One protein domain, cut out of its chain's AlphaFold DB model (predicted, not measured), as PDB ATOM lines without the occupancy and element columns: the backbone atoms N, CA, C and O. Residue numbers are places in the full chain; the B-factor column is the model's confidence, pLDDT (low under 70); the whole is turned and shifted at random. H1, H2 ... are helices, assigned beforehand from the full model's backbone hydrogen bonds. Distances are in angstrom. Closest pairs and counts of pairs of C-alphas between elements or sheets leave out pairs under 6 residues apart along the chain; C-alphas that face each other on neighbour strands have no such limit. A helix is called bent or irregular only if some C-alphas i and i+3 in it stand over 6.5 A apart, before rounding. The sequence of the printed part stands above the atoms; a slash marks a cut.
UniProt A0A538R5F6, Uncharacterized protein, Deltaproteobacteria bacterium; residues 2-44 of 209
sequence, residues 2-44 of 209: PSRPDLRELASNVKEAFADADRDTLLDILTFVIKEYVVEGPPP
ATOM      1  N   PRO A   2      21.893  55.004 -40.326       55.66
ATOM      2  CA  PRO A   2      22.048  54.713 -38.902       55.66
ATOM      3  C   PRO A   2      22.084  53.190 -38.733       55.66
ATOM      4  O   PRO A   2      21.151  52.497 -39.147       55.66
ATOM      5  N   SER A   3      23.205  52.670 -38.233       68.38
ATOM      6  CA  SER A   3      23.396  51.242 -37.981       68.38
ATOM      7  C   SER A   3      22.300  50.751 -37.040       68.38
ATOM      8  O   SER A   3      22.019  51.392 -36.028       68.38
ATOM      9  N   ARG A   4      21.643  49.639 -37.395       64.69
ATOM     10  CA  ARG A   4      20.664  49.006 -36.506       64.69
ATOM     11  C   ARG A   4      21.389  48.635 -35.208       64.69
ATOM     12  O   ARG A   4      22.441  48.012 -35.310       64.69
ATOM     13  N   PRO A   5      20.866  49.009 -34.032       73.06
ATOM     14  CA  PRO A   5      21.500  48.665 -32.770       73.06
ATOM     15  C   PRO A   5      21.618  47.144 -32.652       73.06
ATOM     16  O   PRO A   5      20.638  46.417 -32.853       73.06
ATOM     17  N   ASP A   6      22.823  46.665 -32.353       81.69
ATOM     18  CA  ASP A   6      23.097  45.246 -32.191       81.69
ATOM     19  C   ASP A   6      22.391  44.719 -30.937       81.69
ATOM     20  O   ASP A   6      22.704  45.081 -29.802       81.69
ATOM     21  N   LEU A   7      21.429  43.813 -31.135       81.75
ATOM     22  CA  LEU A   7      20.606  43.251 -30.054       81.75
ATOM     23  C   LEU A   7      21.445  42.568 -28.969       81.75
ATOM     24  O   LEU A   7      21.067  42.541 -27.801       81.75
ATOM     25  N   ARG A   8      22.600  42.019 -29.355       78.38
ATOM     26  CA  ARG A   8      23.535  41.361 -28.441       78.38
ATOM     27  C   ARG A   8      24.231  42.355 -27.513       78.38
ATOM     28  O   ARG A   8      24.448  42.040 -26.343       78.38
ATOM     29  N   GLU A   9      24.580  43.525 -28.033       86.31
ATOM     30  CA  GLU A   9      25.185  44.606 -27.258       86.31
ATOM     31  C   GLU A   9      24.148  45.191 -26.298       86.31
ATOM     32  O   GLU A   9      24.383  45.251 -25.094       86.31
ATOM     33  N   LEU A  10      22.938  45.454 -26.800       82.25
ATOM     34  CA  LEU A  10      21.818  45.922 -25.986       82.25
ATOM     35  C   LEU A  10      21.490  44.954 -24.838       82.25
ATOM     36  O   LEU A  10      21.370  45.378 -23.691       82.25
ATOM     37  N   ALA A  11      21.396  43.651 -25.116       83.00
ATOM     38  CA  ALA A  11      21.133  42.642 -24.090       83.00
ATOM     39  C   ALA A  11      22.260  42.548 -23.047       83.00
ATOM     40  O   ALA A  11      21.996  42.282 -21.874       83.00
ATOM     41  N   SER A  12      23.510  42.771 -23.460       85.50
ATOM     42  CA  SER A  12      24.656  42.770 -22.544       85.50
ATOM     43  C   SER A  12      24.619  43.982 -21.614       85.50
ATOM     44  O   SER A  12      24.748  43.802 -20.405       85.50
ATOM     45  N   ASN A  13      24.326  45.167 -22.153       86.06
ATOM     46  CA  ASN A  13      24.211  46.414 -21.391       86.06
ATOM     47  C   ASN A  13      23.039  46.370 -20.398       86.06
ATOM     48  O   ASN A  13      23.170  46.782 -19.250       86.06
ATOM     49  N   VAL A  14      21.897  45.813 -20.812       86.44
ATOM     50  CA  VAL A  14      20.721  45.637 -19.944       86.44
ATOM     51  C   VAL A  14      21.015  44.664 -18.800       86.44
ATOM     52  O   VAL A  14      20.616  44.901 -17.663       86.44
ATOM     53  N   LYS A  15      21.741  43.576 -19.075       86.94
ATOM     54  CA  LYS A  15      22.142  42.611 -18.045       86.94
ATOM     55  C   LYS A  15      23.081  43.237 -17.009       86.94
ATOM     56  O   LYS A  15      22.943  42.931 -15.831       86.94
ATOM     57  N   GLU A  16      24.025  44.070 -17.441       89.06
ATOM     58  CA  GLU A  16      24.932  44.798 -16.545       89.06
ATOM     59  C   GLU A  16      24.153  45.798 -15.681       89.06
ATOM     60  O   GLU A  16      24.236  45.744 -14.460       89.06
ATOM     61  N   ALA A  17      23.250  46.576 -16.286       84.62
ATOM     62  CA  ALA A  17      22.377  47.498 -15.557       84.62
ATOM     63  C   ALA A  17      21.480  46.802 -14.512       84.62
ATOM     64  O   ALA A  17      21.235  47.355 -13.443       84.62
ATOM     65  N   PHE A  18      21.000  45.584 -14.787       87.94
ATOM     66  CA  PHE A  18      20.246  44.795 -13.808       87.94
ATOM     67  C   PHE A  18      21.113  44.176 -12.709       87.94
ATOM     68  O   PHE A  18      20.586  43.855 -11.646       87.94
ATOM     69  N   ALA A  19      22.410  43.978 -12.950       88.44
ATOM     70  CA  ALA A  19      23.327  43.442 -11.948       88.44
ATOM     71  C   ALA A  19      23.666  44.480 -10.866       88.44
ATOM     72  O   ALA A  19      23.856  44.100  -9.712       88.44
ATOM     73  N   ASP A  20      23.694  45.762 -11.234       90.69
ATOM     74  CA  ASP A  20      23.941  46.888 -10.324       90.69
ATOM     75  C   ASP A  20      22.662  47.467  -9.684       90.69
ATOM     76  O   ASP A  20      22.743  48.337  -8.818       90.69
ATOM     77  N   ALA A  21      21.472  47.005 -10.087       88.88
ATOM     78  CA  ALA A  21      20.202  47.521  -9.580       88.88
ATOM     79  C   ALA A  21      19.810  46.928  -8.214       88.88
ATOM     80  O   ALA A  21      19.935  45.727  -7.963       88.88
ATOM     81  N   ASP A  22      19.239  47.769  -7.349       92.19
ATOM     82  CA  ASP A  22      18.698  47.352  -6.058       92.19
ATOM     83  C   ASP A  22      17.492  46.414  -6.202       92.19
ATOM     84  O   ASP A  22      16.717  46.470  -7.162       92.19
ATOM     85  N   ARG A  23      17.281  45.568  -5.187       88.12
ATOM     86  CA  ARG A  23      16.201  44.570  -5.168       88.12
ATOM     87  C   ARG A  23      14.816  45.188  -5.373       88.12
ATOM     88  O   ARG A  23      14.005  44.612  -6.093       88.12
ATOM     89  N   ASP A  24      14.534  46.318  -4.732       89.81
ATOM     90  CA  ASP A  24      13.235  46.987  -4.833       89.81
ATOM     91  C   ASP A  24      13.003  47.569  -6.235       89.81
ATOM     92  O   ASP A  24      11.920  47.407  -6.796       89.81
ATOM     93  N   THR A  25      14.043  48.125  -6.859       90.88
ATOM     94  CA  THR A  25      14.012  48.582  -8.257       90.88
ATOM     95  C   THR A  25      13.800  47.419  -9.223       90.88
ATOM     96  O   THR A  25      12.995  47.515 -10.148       90.88
ATOM     97  N   LEU A  26      14.466  46.286  -8.992       90.00
ATOM     98  CA  LEU A  26      14.298  45.083  -9.807       90.00
ATOM     99  C   LEU A  26      12.862  44.545  -9.742       90.00
ATOM    100  O   LEU A  26      12.310  44.109 -10.753       90.00
ATOM    101  N   LEU A  27      12.257  44.579  -8.552       89.00
ATOM    102  CA  LEU A  27      10.878  44.151  -8.333       89.00
ATOM    103  C   LEU A  27       9.871  45.084  -9.004       89.00
ATOM    104  O   LEU A  27       8.907  44.585  -9.585       89.00
ATOM    105  N   ASP A  28      10.091  46.395  -8.963       90.38
ATOM    106  CA  ASP A  28       9.241  47.371  -9.649       90.38
ATOM    107  C   ASP A  28       9.271  47.159 -11.172       90.38
ATOM    108  O   ASP A  28       8.225  46.977 -11.799       90.38
ATOM    109  N   ILE A  29      10.471  47.016 -11.748       88.19
ATOM    110  CA  ILE A  29      10.652  46.744 -13.182       88.19
ATOM    111  C   ILE A  29      10.006  45.410 -13.573       88.19
ATOM    112  O   ILE A  29       9.275  45.341 -14.562       88.19
ATOM    113  N   LEU A  30      10.235  44.343 -12.803       88.44
ATOM    114  CA  LEU A  30       9.648  43.032 -13.087       88.44
ATOM    115  C   LEU A  30       8.118  43.066 -12.985       88.44
ATOM    116  O   LEU A  30       7.429  42.472 -13.814       88.44
ATOM    117  N   THR A  31       7.582  43.787 -12.000       88.12
ATOM    118  CA  THR A  31       6.136  43.978 -11.832       88.12
ATOM    119  C   THR A  31       5.551  44.732 -13.018       88.12
ATOM    120  O   THR A  31       4.525  44.314 -13.557       88.12
ATOM    121  N   PHE A  32       6.220  45.790 -13.474       87.31
ATOM    122  CA  PHE A  32       5.820  46.549 -14.652       87.31
ATOM    123  C   PHE A  32       5.828  45.682 -15.917       87.31
ATOM    124  O   PHE A  32       4.824  45.628 -16.623       87.31
ATOM    125  N   VAL A  33       6.904  44.928 -16.163       85.50
ATOM    126  CA  VAL A  33       7.019  44.037 -17.329       85.50
ATOM    127  C   VAL A  33       5.945  42.948 -17.304       85.50
ATOM    128  O   VAL A  33       5.320  42.678 -18.326       85.50
ATOM    129  N   ILE A  34       5.677  42.337 -16.149       84.56
ATOM    130  CA  ILE A  34       4.624  41.320 -16.034       84.56
ATOM    131  C   ILE A  34       3.239  41.949 -16.242       84.56
ATOM    132  O   ILE A  34       2.420  41.387 -16.972       84.56
ATOM    133  N   LYS A  35       2.964  43.122 -15.659       83.62
ATOM    134  CA  LYS A  35       1.691  43.829 -15.856       83.62
ATOM    135  C   LYS A  35       1.472  44.172 -17.332       83.62
ATOM    136  O   LYS A  35       0.424  43.850 -17.874       83.62
ATOM    137  N   GLU A  36       2.467  44.758 -17.985       78.12
ATOM    138  CA  GLU A  36       2.370  45.219 -19.373       78.12
ATOM    139  C   GLU A  36       2.313  44.042 -20.367       78.12
ATOM    140  O   GLU A  36       1.469  44.015 -21.255       78.12
ATOM    141  N   TYR A  37       3.164  43.022 -20.214       67.81
ATOM    142  CA  TYR A  37       3.320  41.974 -21.235       67.81
ATOM    143  C   TYR A  37       2.536  40.688 -20.966       67.81
ATOM    144  O   TYR A  37       2.289  39.930 -21.905       67.81
ATOM    145  N   VAL A  38       2.144  40.419 -19.717       74.12
ATOM    146  CA  VAL A  38       1.399  39.200 -19.349       74.12
ATOM    147  C   VAL A  38      -0.056  39.510 -19.016       74.12
ATOM    148  O   VAL A  38      -0.932  38.724 -19.371       74.12
ATOM    149  N   VAL A  39      -0.321  40.628 -18.333       76.12
ATOM    150  CA  VAL A  39      -1.673  40.964 -17.855       76.12
ATOM    151  C   VAL A  39      -2.435  41.824 -18.859       76.12
ATOM    152  O   VAL A  39      -3.541  41.456 -19.246       76.12
ATOM    153  N   GLU A  40      -1.866  42.950 -19.285       74.81
ATOM    154  CA  GLU A  40      -2.485  43.822 -20.292       74.81
ATOM    155  C   GLU A  40      -2.204  43.323 -21.715       74.81
ATOM    156  O   GLU A  40      -3.041  43.476 -22.607       74.81
ATOM    157  N   GLY A  41      -1.077  42.629 -21.896       60.16
ATOM    158  CA  GLY A  41      -0.604  42.175 -23.195       60.16
ATOM    159  C   GLY A  41      -0.009  43.334 -24.000       60.16
ATOM    160  O   GLY A  41      -0.325  44.498 -23.752       60.16
ATOM    161  N   PRO A  42       0.873  43.041 -24.975       63.69
ATOM    162  CA  PRO A  42       1.529  44.081 -25.753       63.69
ATOM    163  C   PRO A  42       0.484  45.043 -26.342       63.69
ATOM    164  O   PRO A  42      -0.488  44.572 -26.948       63.69
ATOM    165  N   PRO A  43       0.675  46.372 -26.196       57.00
ATOM    166  CA  PRO A  43      -0.204  47.360 -26.803       57.00
ATOM    167  C   PRO A  43      -0.388  47.023 -28.285       57.00
ATOM    168  O   PRO A  43       0.596  46.643 -28.930       57.00
ATOM    169  N   PRO A  44      -1.597  47.152 -28.864       59.44
ATOM    170  CA  PRO A  44      -1.854  46.837 -30.264       59.44
ATOM    171  C   PRO A  44      -1.222  47.893 -31.185       59.44
ATOM    172  O   PRO A  44      -1.897  48.582 -31.941       59.44
TER     173      PRO A  44
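This is residues 2 to 44 of the 209 residues of an uncharacterized protein of Deltaproteobacteria bacterium (UniProt A0A538R5F6). What shape do the atoms draw? The printed part makes an open V of two helices, H1 and then H2, joined at its point by the tight link of residues 20 to 22. Residues 2 to 6 and 41 to 44 are short tails at the open ends of the V. What is it made of, and how large is it? The 43 printed residues hold two named helices, H1 and H2 in that order, and no named strand, and the class is all helix. The whole is loose and flat, with a radius of gyration of the C-alphas of 13.2 A and spans of 33 by 32 by 13 A.

How does H1, residues 7 to 19, stand to H2, residues 23 to 40? They run opposite ways at a steep tilt of 48 degrees. How near do they come? They are close but not clearly touching, with 1 pair of C-alphas within 8 A; the closest C-alphas, those of Phe 18 and Leu 26, are 7.2 A apart. What do the backbones show? In H1 every O i to N i+4 pair is within hydrogen-bond range; in H2 13 of 14 are.

Where does H1 run? It goes from C-alpha 7 at (20.606, 43.251, -30.054) to C-alpha 19, 18.3 A away. Where does H2 run? It spans 24.1 A from C-alpha 23 to C-alpha 40 at (-2.485, 43.822, -20.292). Is H2 bent? It is neither bent nor irregular, but only just: C-alphas 37 and 40 are 6.2 A apart.

How far does it reach? The two C-alphas farthest apart, those of Pro 2 and Asp 24, are 36.0 A apart, and the printed part has no cut. Which residues stand free? These are residues 2 to 17, of which 7 to 17 belong to H1; 19 to 25, of which 23 to 25 belong to H2; and 34 to 40 of H2. Where is confidence low? The mean pLDDT of the printed part is 80.9, and residues 2 to 4, 37 and 41 to 44 are under 70.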